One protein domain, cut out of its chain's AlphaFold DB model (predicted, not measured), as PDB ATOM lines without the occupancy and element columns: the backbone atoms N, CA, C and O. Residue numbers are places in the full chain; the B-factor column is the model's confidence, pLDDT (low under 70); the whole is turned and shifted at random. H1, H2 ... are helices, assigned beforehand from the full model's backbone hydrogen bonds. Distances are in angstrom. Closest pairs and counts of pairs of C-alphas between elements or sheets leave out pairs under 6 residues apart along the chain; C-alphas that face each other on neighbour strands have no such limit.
ATOM      1  N   LYS A  10      98.129 -47.003 -75.340       84.06
ATOM      2  CA  LYS A  10      97.360 -48.169 -75.810       84.06
ATOM      3  C   LYS A  10      95.861 -47.882 -75.998       84.06
ATOM      4  O   LYS A  10      95.253 -48.415 -76.919       84.06
ATOM      5  N   HIS A  11      95.261 -47.049 -75.147       85.75
ATOM      6  CA  HIS A  11      93.842 -46.688 -75.262       85.75
ATOM      7  C   HIS A  11      93.606 -45.735 -76.431       85.75
ATOM      8  O   HIS A  11      92.603 -45.866 -77.118       85.75
ATOM      9  N   ILE A  12      94.558 -44.832 -76.690       87.88
ATOM     10  CA  ILE A  12      94.530 -43.949 -77.861       87.88
ATOM     11  C   ILE A  12      94.665 -44.781 -79.138       87.88
ATOM     12  O   ILE A  12      93.856 -44.636 -80.045       87.88
ATOM     13  N   GLU A  13      95.623 -45.712 -79.190       89.75
ATOM     14  CA  GLU A  13      95.795 -46.601 -80.346       89.75
ATOM     15  C   GLU A  13      94.542 -47.452 -80.608       89.75
ATOM     16  O   GLU A  13      94.136 -47.637 -81.755       89.75
ATOM     17  N   LEU A  14      93.898 -47.945 -79.545       91.69
ATOM     18  CA  LEU A  14      92.636 -48.666 -79.662       91.69
ATOM     19  C   LEU A  14      91.516 -47.747 -80.159       91.69
ATOM     20  O   LEU A  14      90.829 -48.114 -81.103       91.69
ATOM     21  N   ALA A  15      91.355 -46.554 -79.583       90.38
ATOM     22  CA  ALA A  15      90.343 -45.590 -80.007       90.38
ATOM     23  C   ALA A  15      90.476 -45.241 -81.496       90.38
ATOM     24  O   ALA A  15      89.472 -45.219 -82.205       90.38
ATOM     25  N   THR A  16      91.704 -45.084 -82.002       90.06
ATOM     26  CA  THR A  16      91.961 -44.848 -83.430       90.06
ATOM     27  C   THR A  16      91.443 -45.989 -84.310       90.06
ATOM     28  O   THR A  16      90.882 -45.737 -85.373       90.06
ATOM     29  N   LYS A  17      91.553 -47.249 -83.865       94.19
ATOM     30  CA  LYS A  17      91.020 -48.412 -84.604       94.19
ATOM     31  C   LYS A  17      89.488 -48.417 -84.664       94.19
ATOM     32  O   LYS A  17      88.919 -48.947 -85.614       94.19
ATOM     33  N   TRP A  18      88.823 -47.794 -83.692       94.62
ATOM     34  CA  TRP A  18      87.363 -47.668 -83.648       94.62
ATOM     35  C   TRP A  18      86.819 -46.445 -84.396       94.62
ATOM     36  O   TRP A  18      85.605 -46.301 -84.502       94.62
ATOM     37  N   VAL A  19      87.674 -45.588 -84.963       95.75
ATOM     38  CA  VAL A  19      87.227 -44.374 -85.670       95.75
ATOM     39  C   VAL A  19      86.293 -44.715 -86.829       95.75
ATOM     40  O   VAL A  19      85.202 -44.160 -86.910       95.75
ATOM     41  N   ALA A  20      86.678 -45.660 -87.689       95.25
ATOM     42  CA  ALA A  20      85.867 -46.051 -88.839       95.25
ATOM     43  C   ALA A  20      84.458 -46.545 -88.445       95.25
ATOM     44  O   ALA A  20      83.487 -45.945 -88.908       95.25
ATOM     45  N   PRO A  21      84.289 -47.554 -87.562       96.69
ATOM     46  CA  PRO A  21      82.953 -47.997 -87.169       96.69
ATOM     47  C   PRO A  21      82.166 -46.919 -86.417       96.69
ATOM     48  O   PRO A  21      80.965 -46.801 -86.639       96.69
ATOM     49  N   VAL A  22      82.805 -46.096 -85.576       97.81
ATOM     50  CA  VAL A  22      82.122 -44.977 -84.899       97.81
ATOM     51  C   VAL A  22      81.562 -43.983 -85.912       97.81
ATOM     52  O   VAL A  22      80.414 -43.569 -85.776       97.81
ATOM     53  N   ILE A  23      82.327 -43.642 -86.951       97.69
ATOM     54  CA  ILE A  23      81.845 -42.779 -88.033       97.69
ATOM     55  C   ILE A  23      80.672 -43.447 -88.752       97.69
ATOM     56  O   ILE A  23      79.640 -42.807 -88.943       97.69
ATOM     57  N   THR A  24      80.784 -44.726 -89.115       97.94
ATOM     58  CA  THR A  24      79.722 -45.440 -89.838       97.94
ATOM     59  C   THR A  24      78.428 -45.513 -89.029       97.94
ATOM     60  O   THR A  24      77.380 -45.073 -89.505       97.94
ATOM     61  N   TYR A  25      78.482 -46.021 -87.798       97.50
ATOM     62  CA  TYR A  25      77.297 -46.165 -86.952       97.50
ATOM     63  C   TYR A  25      76.758 -44.813 -86.479       97.50
ATOM     64  O   TYR A  25      75.545 -44.628 -86.444       97.50
ATOM     65  N   GLY A  26      77.632 -43.848 -86.181       97.81
ATOM     66  CA  GLY A  26      77.232 -42.486 -85.833       97.81
ATOM     67  C   GLY A  26      76.514 -41.782 -86.986       97.81
ATOM     68  O   GLY A  26      75.486 -41.142 -86.771       97.81
ATOM     69  N   THR A  27      76.993 -41.968 -88.219       97.69
ATOM     70  CA  THR A  27      76.330 -41.451 -89.424       97.69
ATOM     71  C   THR A  27      74.973 -42.120 -89.625       97.69
ATOM     72  O   THR A  27      73.979 -41.424 -89.811       97.69
ATOM     73  N   ALA A  28      74.897 -43.450 -89.521       98.19
ATOM     74  CA  ALA A  28      73.640 -44.183 -89.672       98.19
ATOM     75  C   ALA A  28      72.594 -43.764 -88.624       98.19
ATOM     76  O   ALA A  28      71.442 -43.505 -88.967       98.19
ATOM     77  N   ALA A  29      73.003 -43.633 -87.359       97.75
ATOM     78  CA  ALA A  29      72.136 -43.164 -86.283       97.75
ATOM     79  C   ALA A  29      71.649 -41.727 -86.531       97.75
ATOM     80  O   ALA A  29      70.459 -41.452 -86.397       97.75
ATOM     81  N   SER A  30      72.548 -40.831 -86.950       96.69
ATOM     82  CA  SER A  30      72.203 -39.437 -87.259       96.69
ATOM     83  C   SER A  30      71.212 -39.342 -88.421       96.69
ATOM     84  O   SER A  30      70.232 -38.609 -88.327       96.69
ATOM     85  N   LEU A  31      71.409 -40.128 -89.486       96.12
ATOM     86  CA  LEU A  31      70.460 -40.224 -90.598       96.12
ATOM     87  C   LEU A  31      69.098 -40.757 -90.140       96.12
ATOM     88  O   LEU A  31      68.072 -40.221 -90.547       96.12
ATOM     89  N   GLY A  32      69.084 -41.760 -89.256       97.06
ATOM     90  CA  GLY A  32      67.857 -42.263 -88.642       97.06
ATOM     91  C   GLY A  32      67.096 -41.166 -87.898       97.06
ATOM     92  O   GLY A  32      65.901 -40.991 -88.120       97.06
ATOM     93  N   VAL A  33      67.784 -40.371 -87.074       97.31
ATOM     94  CA  VAL A  33      67.171 -39.228 -86.373       97.31
ATOM     95  C   VAL A  33      66.605 -38.213 -87.364       97.31
ATOM     96  O   VAL A  33      65.449 -37.818 -87.222       97.31
ATOM     97  N   VAL A  34      67.382 -37.813 -88.376       95.19
ATOM     98  CA  VAL A  34      66.938 -36.853 -89.402       95.19
ATOM     99  C   VAL A  34      65.682 -37.352 -90.119       95.19
ATOM    100  O   VAL A  34      64.759 -36.567 -90.324       95.19
ATOM    101  N   TYR A  35      65.623 -38.647 -90.440       91.62
ATOM    102  CA  TYR A  35      64.472 -39.275 -91.085       91.62
ATOM    103  C   TYR A  35      63.232 -39.308 -90.181       91.62
ATOM    104  O   TYR A  35      62.161 -38.886 -90.602       91.62
ATOM    105  N   PHE A  36      63.360 -39.768 -88.932       95.38
ATOM    106  CA  PHE A  36      62.206 -39.919 -88.035       95.38
ATOM    107  C   PHE A  36      61.637 -38.595 -87.530       95.38
ATOM    108  O   PHE A  36      60.447 -38.508 -87.243       95.38
ATOM    109  N   THR A  37      62.483 -37.577 -87.379       93.56
ATOM    110  CA  THR A  37      62.074 -36.266 -86.853       93.56
ATOM    111  C   THR A  37      61.737 -35.257 -87.945       93.56
ATOM    112  O   THR A  37      61.352 -34.138 -87.616       93.56
ATOM    113  N   ASP A  38      61.891 -35.629 -89.224       90.56
ATOM    114  CA  ASP A  38      61.773 -34.714 -90.363       90.56
ATOM    115  C   ASP A  38      62.558 -33.414 -90.129       90.56
ATOM    116  O   ASP A  38      62.039 -32.298 -90.203       90.56
ATOM    117  N   TRP A  39      63.841 -33.561 -89.784       93.62
ATOM    118  CA  TRP A  39      64.630 -32.451 -89.262       93.62
ATOM    119  C   TRP A  39      64.892 -31.370 -90.325       93.62
ATOM    120  O   TRP A  39      65.887 -31.412 -91.054       93.62
ATOM    121  N   LYS A  40      64.029 -30.344 -90.358       90.31
ATOM    122  CA  LYS A  40      64.059 -29.234 -91.331       90.31
ATOM    123  C   LYS A  40      65.432 -28.570 -91.467       90.31
ATOM    124  O   LYS A  40      65.863 -28.310 -92.583       90.31
ATOM    125  N   VAL A  41      66.139 -28.337 -90.354       91.62
ATOM    126  CA  VAL A  41      67.461 -27.670 -90.347       91.62
ATOM    127  C   VAL A  41      68.464 -28.376 -91.261       91.62
ATOM    128  O   VAL A  41      69.257 -27.707 -91.917       91.62
ATOM    129  N   VAL A  42      68.414 -29.708 -91.321       91.38
ATOM    130  CA  VAL A  42      69.283 -30.516 -92.183       91.38
ATOM    131  C   VAL A  42      68.638 -30.720 -93.554       91.38
ATOM    132  O   VAL A  42      69.284 -30.507 -94.578       91.38
ATOM    133  N   LEU A  43      67.355 -31.097 -93.588       91.12
ATOM    134  CA  LEU A  43      66.656 -31.486 -94.816       91.12
ATOM    135  C   LEU A  43      66.456 -30.340 -95.815       91.12
ATOM    136  O   LEU A  43      66.391 -30.601 -97.011       91.12
ATOM    137  N   GLN A  44      66.430 -29.081 -95.370       90.69
ATOM    138  CA  GLN A  44      66.355 -27.919 -96.268       90.69
ATOM    139  C   GLN A  44      67.550 -27.803 -97.232       90.69
ATOM    140  O   GLN A  44      67.439 -27.161 -98.272       90.69
ATOM    141  N   TYR A  45      68.691 -28.415 -96.902       90.00
ATOM    142  CA  TYR A  45      69.878 -28.434 -97.762       90.00
ATOM    143  C   TYR A  45      69.921 -29.647 -98.694       90.00
ATOM    144  O   TYR A  45      70.797 -29.728 -99.554       90.00
ATOM    145  N   VAL A  46      69.006 -30.604 -98.523       89.12
ATOM    146  CA  VAL A  46      68.925 -31.798 -99.361       89.12
ATOM    147  C   VAL A  46      68.068 -31.462-100.585       89.12
ATOM    148  O   VAL A  46      66.883 -31.147-100.425       89.12
ATOM    149  N   PRO A  47      68.625 -31.542-101.810       86.56
ATOM    150  CA  PRO A  47      67.844 -31.350-103.027       86.56
ATOM    151  C   PRO A  47      66.644 -32.302-103.026       86.56
ATOM    152  O   PRO A  47      66.793 -33.454-102.620       86.56
ATOM    153  N   PHE A  48      65.476 -31.832-103.470       83.94
ATOM    154  CA  PHE A  48      64.178 -32.530-103.451       83.94
ATOM    155  C   PHE A  48      63.445 -32.565-102.098       83.94
ATOM    156  O   PHE A  48      62.226 -32.451-102.094       83.94
ATOM    157  N   TYR A  49      64.135 -32.673-100.956       83.69
ATOM    158  CA  TYR A  49      63.470 -32.667 -99.638       83.69
ATOM    159  C   TYR A  49      63.178 -31.262 -99.104       83.69
ATOM    160  O   TYR A  49      62.332 -31.104 -98.224       83.69
ATOM    161  N   ASN A  50      63.848 -30.240 -99.630       80.38
ATOM    162  CA  ASN A  50      63.615 -28.849 -99.251       80.38
ATOM    163  C   ASN A  50      62.189 -28.365 -99.575       80.38
ATOM    164  O   ASN A  50      61.629 -27.603 -98.790       80.38
ATOM    165  N   THR A  51      61.577 -28.876-100.650       81.31
ATOM    166  CA  THR A  51      60.207 -28.528-101.072       81.31
ATOM    167  C   THR A  51      59.139 -28.957-100.066       81.31
ATOM    168  O   THR A  51      58.063 -28.376-100.021       81.31
ATOM    169  N   LYS A  52      59.438 -29.933 -99.193       78.94
ATOM    170  CA  LYS A  52      58.544 -30.355 -98.100       78.94
ATOM    171  C   LYS A  52      58.300 -29.247 -97.070       78.94
ATOM    172  O   LYS A  52      57.312 -29.301 -96.342       78.94
ATOM    173  N   PHE A  53      59.218 -28.291 -96.959       80.94
ATOM    174  CA  PHE A  53      59.201 -27.256 -95.924       80.94
ATOM    175  C   PHE A  53      59.065 -25.838 -96.481       80.94
ATOM    176  O   PHE A  53      59.243 -24.885 -95.710       80.94
TER     177      PHE A  53
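Overview. This is residues 10 to 53 of the 55 residues of the protein "cytochrome b-c1 complex subunit 10-like" of Agrilus planipennis (UniProt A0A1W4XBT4). One long helix, H2, makes most of a rod, with the short helix H1 before it at one end and a small head of H3, H4 and their link at the other. Residues 10 to 30 stand free. The printed part has 44 residues, with four named helices in the order H1, H2, H3, H4 and no named strand: all helix. It is extended, with a radius of gyration of the C-alphas of 15.2 A and spans of 49 by 17 by 12 A.

Arrangement. H1, residues 10 to 17, and H2, residues 19 to 37, meet only through their link. H2 is close to but not clearly touching H3, residues 40 to 43; their closest C-alphas, those of Val 34 and Val 42, are 7.3 A apart. H3 and H4, residues 50 to 53, only just touch, with 3 pairs of C-alphas within 8 A, the closest those of Leu 43 and Asn 50 at 6.0 A. H2 and H4 are apart. In H1 and H2 every O i to N i+4 pair is within hydrogen-bond range; H3 and H4 are too short for such a pair.

Along the chain. H1 begins at C-alpha 10 (97.360, -48.169, -75.810) and is 10.8 A long. H2 is 26.5 A long, H3 4.9 A and H4 5.8 A, ending at C-alpha 53 (59.201, -27.256, -95.924).

Size, cuts and confidence. The C-alphas farthest apart, those of Lys 10 and Thr 51, are 49.0 A apart. The printed part has no cut, no link is long, and no printed residue is under 70 in pLDDT.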